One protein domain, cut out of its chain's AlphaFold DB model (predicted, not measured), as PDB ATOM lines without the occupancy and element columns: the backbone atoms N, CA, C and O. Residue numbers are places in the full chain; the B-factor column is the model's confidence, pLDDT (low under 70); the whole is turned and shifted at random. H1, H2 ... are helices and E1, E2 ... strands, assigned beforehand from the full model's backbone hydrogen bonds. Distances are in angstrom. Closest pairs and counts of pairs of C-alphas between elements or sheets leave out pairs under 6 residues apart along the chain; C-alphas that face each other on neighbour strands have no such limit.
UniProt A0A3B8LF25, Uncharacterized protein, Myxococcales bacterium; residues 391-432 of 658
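AT A GLANCE: This is residues 391 to 432 of the 658 residues of an uncharacterized protein of Myxococcales bacterium (UniProt A0A3B8LF25). Two small two-stranded hairpins sit toward opposite ends of a short rod, E1 and E2 in the first, E3 and E4 in the second, with one turn of helix, H1, between them along the rod. The hairpins do not meet, and residues 391 to 399, which hold no named element, lead in a wide loop into E1. The printed part has 42 residues, with one named helix and four named strands in the order E1, E2, H1, E3, E4; each pair of strands is an antiparallel sheet, in the orders E1 - E2 and E3 - E4. Under half of the residues, 20 of 42, are in named elements, and by these the class is mostly strand. The whole is only just loose, close to compact, with a radius of gyration of the C-alphas of 11.4 A and spans of 36 by 17 by 16 A.

HOW THE PARTS SIT: Go along from Gln 391 and look first at E1, residues 400 to 403, and E2, residues 406 to 409: they form a hairpin, antiparallel, with 138 degrees between their directions. Here N 401 and O 408 are 2.9 A apart and N 403 and O 406 are 2.8 A apart, both within hydrogen-bond range. Next comes H1, residues 412 to 415, which is apart from E1. It is too short for any O i to N i+4 pair inside it, and its one O i to N i+3 pair is not within hydrogen-bond range. Further on, E3, residues 421 to 424, and E4, residues 427 to 430, form the second hairpin, antiparallel at 137 degrees. Check N 422 and O 429 at 2.9 A, and N 424 and O 427 at 2.8 A, both within hydrogen-bond range. The closest C-alphas of H1 and E3 are those of Cys 412 and Cys 423, 5.4 A apart; those of H1 and E4 are Cys 412 and Lys 427, 6.4 A apart. E1 and E2 are each apart from E3 and from E4.

IN THESE COORDINATES: Find C-alpha 400 at (102.644, 61.918, 0.508); from there E1 runs 9.5 A to C-alpha 403. E2 runs 9.9 A from C-alpha 406 to C-alpha 409. H1 begins at C-alpha 412, at (106.996, 55.904, -7.541), and spans 4.7 A to C-alpha 415. E3 runs 9.3 A from C-alpha 421 to C-alpha 424, and E4 runs 9.7 A from C-alpha 427 to C-alpha 430 at (100.120, 56.108, -18.195).

THE WHOLE: The two C-alphas farthest apart are those of Val 393 and Pro 432, 35.8 A. The printed part has no cut, and the four links between named elements are tight. The mean pLDDT of the printed part is 90.2, and no printed residue is under 70.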
ATOM      1  N   GLN A 391      97.589  53.157   8.383       78.88
ATOM      2  CA  GLN A 391      96.854  54.426   8.292       78.88
ATOM      3  C   GLN A 391      97.517  55.529   9.126       78.88
ATOM      4  O   GLN A 391      97.870  55.337  10.288       78.88
ATOM      5  N   CYS A 392      97.675  56.702   8.513       85.81
ATOM      6  CA  CYS A 392      98.090  57.929   9.183       85.81
ATOM      7  C   CYS A 392      96.826  58.727   9.506       85.81
ATOM      8  O   CYS A 392      95.971  58.899   8.635       85.81
ATOM      9  N   VAL A 393      96.710  59.199  10.748       88.94
ATOM     10  CA  VAL A 393      95.598  60.039  11.211       88.94
ATOM     11  C   VAL A 393      96.196  61.315  11.824       88.94
ATOM     12  O   VAL A 393      96.880  61.216  12.845       88.94
ATOM     13  N   PRO A 394      95.980  62.507  11.232       87.00
ATOM     14  CA  PRO A 394      95.233  62.762   9.995       87.00
ATOM     15  C   PRO A 394      95.885  62.129   8.753       87.00
ATOM     16  O   PRO A 394      97.073  61.802   8.755       87.00
ATOM     17  N   ALA A 395      95.090  61.969   7.693       88.81
ATOM     18  CA  ALA A 395      95.568  61.467   6.407       88.81
ATOM     19  C   ALA A 395      96.680  62.365   5.834       88.81
ATOM     20  O   ALA A 395      96.694  63.578   6.051       88.81
ATOM     21  N   CYS A 396      97.611  61.759   5.096       89.56
ATOM     22  CA  CYS A 396      98.742  62.477   4.518       89.56
ATOM     23  C   CYS A 396      98.311  63.480   3.437       89.56
ATOM     24  O   CYS A 396      97.295  63.296   2.767       89.56
ATOM     25  N   GLY A 397      99.105  64.542   3.266       88.00
ATOM     26  CA  GLY A 397      98.865  65.541   2.226       88.00
ATOM     27  C   GLY A 397      99.043  64.976   0.814       88.00
ATOM     28  O   GLY A 397      99.613  63.902   0.616       88.00
ATOM     29  N   ALA A 398      98.586  65.721  -0.195       84.44
ATOM     30  CA  ALA A 398      98.797  65.351  -1.593       84.44
ATOM     31  C   ALA A 398     100.299  65.172  -1.898       84.44
ATOM     32  O   ALA A 398     101.118  66.005  -1.510       84.44
ATOM     33  N   GLY A 399     100.656  64.083  -2.586       82.19
ATOM     34  CA  GLY A 399     102.056  63.724  -2.854       82.19
ATOM     35  C   GLY A 399     102.794  63.083  -1.670       82.19
ATOM     36  O   GLY A 399     104.016  62.958  -1.714       82.19
ATOM     37  N   GLN A 400     102.086  62.673  -0.614       86.94
ATOM     38  CA  GLN A 400     102.644  61.918   0.508       86.94
ATOM     39  C   GLN A 400     101.882  60.610   0.734       86.94
ATOM     40  O   GLN A 400     100.674  60.532   0.512       86.94
ATOM     41  N   ARG A 401     102.577  59.595   1.253       86.31
ATOM     42  CA  ARG A 401     101.981  58.323   1.679       86.31
ATOM     43  C   ARG A 401     102.316  58.006   3.131       86.31
ATOM     44  O   ARG A 401     103.315  58.480   3.671       86.31
ATOM     45  N   CYS A 402     101.493  57.168   3.753       88.12
ATOM     46  CA  CYS A 402     101.746  56.705   5.110       88.12
ATOM     47  C   CYS A 402     102.717  55.517   5.119       88.12
ATOM     48  O   CYS A 402     102.450  54.481   4.510       88.12
ATOM     49  N   VAL A 403     103.820  55.645   5.855       87.12
ATOM     50  CA  VAL A 403     104.758  54.560   6.154       87.12
ATOM     51  C   VAL A 403     104.953  54.512   7.660       87.12
ATOM     52  O   VAL A 403     105.453  55.462   8.252       87.12
ATOM     53  N   MET A 404     104.532  53.414   8.295       87.19
ATOM     54  CA  MET A 404     104.667  53.208   9.747       87.19
ATOM     55  C   MET A 404     104.107  54.370  10.602       87.19
ATOM     56  O   MET A 404     104.679  54.727  11.629       87.19
ATOM     57  N   GLY A 405     102.996  54.979  10.169       88.31
ATOM     58  CA  GLY A 405     102.370  56.116  10.859       88.31
ATOM     59  C   GLY A 405     103.023  57.480  10.591       88.31
ATOM     60  O   GLY A 405     102.623  58.467  11.203       88.31
ATOM     61  N   GLN A 406     104.000  57.564   9.684       90.12
ATOM     62  CA  GLN A 406     104.607  58.819   9.236       90.12
ATOM     63  C   GLN A 406     104.249  59.118   7.779       90.12
ATOM     64  O   GLN A 406     104.318  58.240   6.919       90.12
ATOM     65  N   CYS A 407     103.904  60.374   7.493       91.31
ATOM     66  CA  CYS A 407     103.702  60.848   6.129       91.31
ATOM     67  C   CYS A 407     105.052  61.171   5.483       91.31
ATOM     68  O   CYS A 407     105.688  62.170   5.821       91.31
ATOM     69  N   VAL A 408     105.478  60.316   4.559       89.75
ATOM     70  CA  VAL A 408     106.682  60.503   3.738       89.75
ATOM     71  C   VAL A 408     106.279  60.956   2.331       89.75
ATOM     72  O   VAL A 408     105.163  60.646   1.910       89.75
ATOM     73  N   PRO A 409     107.137  61.681   1.589       88.31
ATOM     74  CA  PRO A 409     106.913  61.924   0.166       88.31
ATOM     75  C   PRO A 409     106.670  60.611  -0.584       88.31
ATOM     76  O   PRO A 409     107.304  59.601  -0.281       88.31
ATOM     77  N   PHE A 410     105.741  60.631  -1.535       88.44
ATOM     78  CA  PHE A 410     105.530  59.531  -2.468       88.44
ATOM     79  C   PHE A 410     106.647  59.528  -3.521       88.44
ATOM     80  O   PHE A 410     106.917  60.563  -4.128       88.44
ATOM     81  N   ASP A 411     107.272  58.374  -3.736       90.00
ATOM     82  CA  ASP A 411     108.314  58.147  -4.742       90.00
ATOM     83  C   ASP A 411     107.952  56.886  -5.528       90.00
ATOM     84  O   ASP A 411     108.110  55.766  -5.039       90.00
ATOM     85  N   CYS A 412     107.474  57.042  -6.763       93.62
ATOM     86  CA  CYS A 412     106.996  55.904  -7.541       93.62
ATOM     87  C   CYS A 412     108.078  54.885  -7.945       93.62
ATOM     88  O   CYS A 412     107.722  53.772  -8.333       93.62
ATOM     89  N   TYR A 413     109.377  55.192  -7.817       91.94
ATOM     90  CA  TYR A 413     110.443  54.204  -8.033       91.94
ATOM     91  C   TYR A 413     110.658  53.298  -6.809       91.94
ATOM     92  O   TYR A 413     111.282  52.241  -6.920       91.94
ATOM     93  N   VAL A 414     110.163  53.707  -5.638       89.69
ATOM     94  CA  VAL A 414     110.181  52.931  -4.385       89.69
ATOM     95  C   VAL A 414     108.808  52.327  -4.089       89.69
ATOM     96  O   VAL A 414     108.719  51.232  -3.531       89.69
ATOM     97  N   ASP A 415     107.752  53.041  -4.468       88.62
ATOM     98  CA  ASP A 415     106.373  52.798  -4.048       88.62
ATOM     99  C   ASP A 415     105.552  52.067  -5.119       88.62
ATOM    100  O   ASP A 415     104.510  51.491  -4.806       88.62
ATOM    101  N   GLY A 416     106.034  52.076  -6.367       90.69
ATOM    102  CA  GLY A 416     105.307  51.614  -7.542       90.69
ATOM    103  C   GLY A 416     104.294  52.638  -8.063       90.69
ATOM    104  O   GLY A 416     104.067  53.698  -7.476       90.69
ATOM    105  N   CYS A 417     103.674  52.294  -9.188       92.44
ATOM    106  CA  CYS A 417     102.515  52.988  -9.742       92.44
ATOM    107  C   CYS A 417     101.305  52.049  -9.776       92.44
ATOM    108  O   CYS A 417     101.438  50.851  -9.521       92.44
ATOM    109  N   LEU A 418     100.124  52.593 -10.075       91.31
ATOM    110  CA  LEU A 418      98.925  51.784 -10.300       91.31
ATOM    111  C   LEU A 418      99.062  50.948 -11.584       91.31
ATOM    112  O   LEU A 418      99.873  51.262 -12.457       91.31
ATOM    113  N   ASP A 419      98.243  49.906 -11.717       89.94
ATOM    114  CA  ASP A 419      98.227  49.058 -12.913       89.94
ATOM    115  C   ASP A 419      98.038  49.891 -14.195       89.94
ATOM    116  O   ASP A 419      97.191  50.785 -14.268       89.94
ATOM    117  N   GLY A 420      98.847  49.603 -15.218       92.19
ATOM    118  CA  GLY A 420      98.862  50.369 -16.469       92.19
ATOM    119  C   GLY A 420      99.551  51.739 -16.380       92.19
ATOM    120  O   GLY A 420      99.391  52.556 -17.288       92.19
ATOM    121  N   GLN A 421     100.317  52.007 -15.319       95.44
ATOM    122  CA  GLN A 421     101.173  53.188 -15.184       95.44
ATOM    123  C   GLN A 421     102.639  52.803 -14.944       95.44
ATOM    124  O   GLN A 421     102.942  51.775 -14.342       95.44
ATOM    125  N   ILE A 422     103.556  53.674 -15.366       95.44
ATOM    126  CA  ILE A 422     104.998  53.562 -15.117       95.44
ATOM    127  C   ILE A 422     105.533  54.832 -14.461       95.44
ATOM    128  O   ILE A 422     105.067  55.940 -14.730       95.44
ATOM    129  N   CYS A 423     106.542  54.667 -13.606       95.56
ATOM    130  CA  CYS A 423     107.226  55.791 -12.978       95.56
ATOM    131  C   CYS A 423     108.202  56.450 -13.968       95.56
ATOM    132  O   CYS A 423     109.171  55.824 -14.403       95.56
ATOM    133  N   ARG A 424     107.942  57.712 -14.315       94.50
ATOM    134  CA  ARG A 424     108.783  58.570 -15.161       94.50
ATOM    135  C   ARG A 424     108.935  59.933 -14.501       94.50
ATOM    136  O   ARG A 424     107.950  60.520 -14.069       94.50
ATOM    137  N   ASN A 425     110.162  60.437 -14.411       91.81
ATOM    138  CA  ASN A 425     110.507  61.685 -13.718       91.81
ATOM    139  C   ASN A 425     109.761  61.881 -12.375       91.81
ATOM    140  O   ASN A 425     109.131  62.918 -12.159       91.81
ATOM    141  N   GLU A 426     109.813  60.867 -11.499       90.69
ATOM    142  CA  GLU A 426     109.174  60.852 -10.164       90.69
ATOM    143  C   GLU A 426     107.627  60.941 -10.187       90.69
ATOM    144  O   GLU A 426     106.991  61.226  -9.170       90.69
ATOM    145  N   LYS A 427     106.990  60.678 -11.336       92.12
ATOM    146  CA  LYS A 427     105.530  60.686 -11.514       92.12
ATOM    147  C   LYS A 427     105.036  59.388 -12.132       92.12
ATOM    148  O   LYS A 427     105.676  58.819 -13.010       92.12
ATOM    149  N   CYS A 428     103.851  58.954 -11.716       94.19
ATOM    150  CA  CYS A 428     103.141  57.884 -12.402       94.19
ATOM    151  C   CYS A 428     102.462  58.436 -13.654       94.19
ATOM    152  O   CYS A 428     101.490  59.189 -13.569       94.19
ATOM    153  N   GLU A 429     102.993  58.061 -14.810       95.81
ATOM    154  CA  GLU A 429     102.431  58.358 -16.124       95.81
ATOM    155  C   GLU A 429     101.749  57.099 -16.672       95.81
ATOM    156  O   GLU A 429     102.118  55.981 -16.311       95.81
ATOM    157  N   ALA A 430     100.738  57.255 -17.531       96.44
ATOM    158  CA  ALA A 430     100.120  56.108 -18.195       96.44
ATOM    159  C   ALA A 430     101.173  55.366 -19.031       96.44
ATOM    160  O   ALA A 430     101.889  55.992 -19.814       96.44
ATOM    161  N   ASP A 431     101.261  54.047 -18.874       96.19
ATOM    162  CA  ASP A 431     102.210  53.237 -19.624       96.19
ATOM    163  C   ASP A 431     101.825  53.247 -21.113       96.19
ATOM    164  O   ASP A 431     100.769  52.717 -21.485       96.19
ATOM    165  N   PRO A 432     102.666  53.815 -22.000       96.06
ATOM    166  CA  PRO A 432     102.366  53.871 -23.422       96.06
ATOM    167  C   PRO A 432     102.349  52.477 -24.074       96.06
ATOM    168  O   PRO A 432     101.928  52.364 -25.227       96.06
TER     169      PRO A 432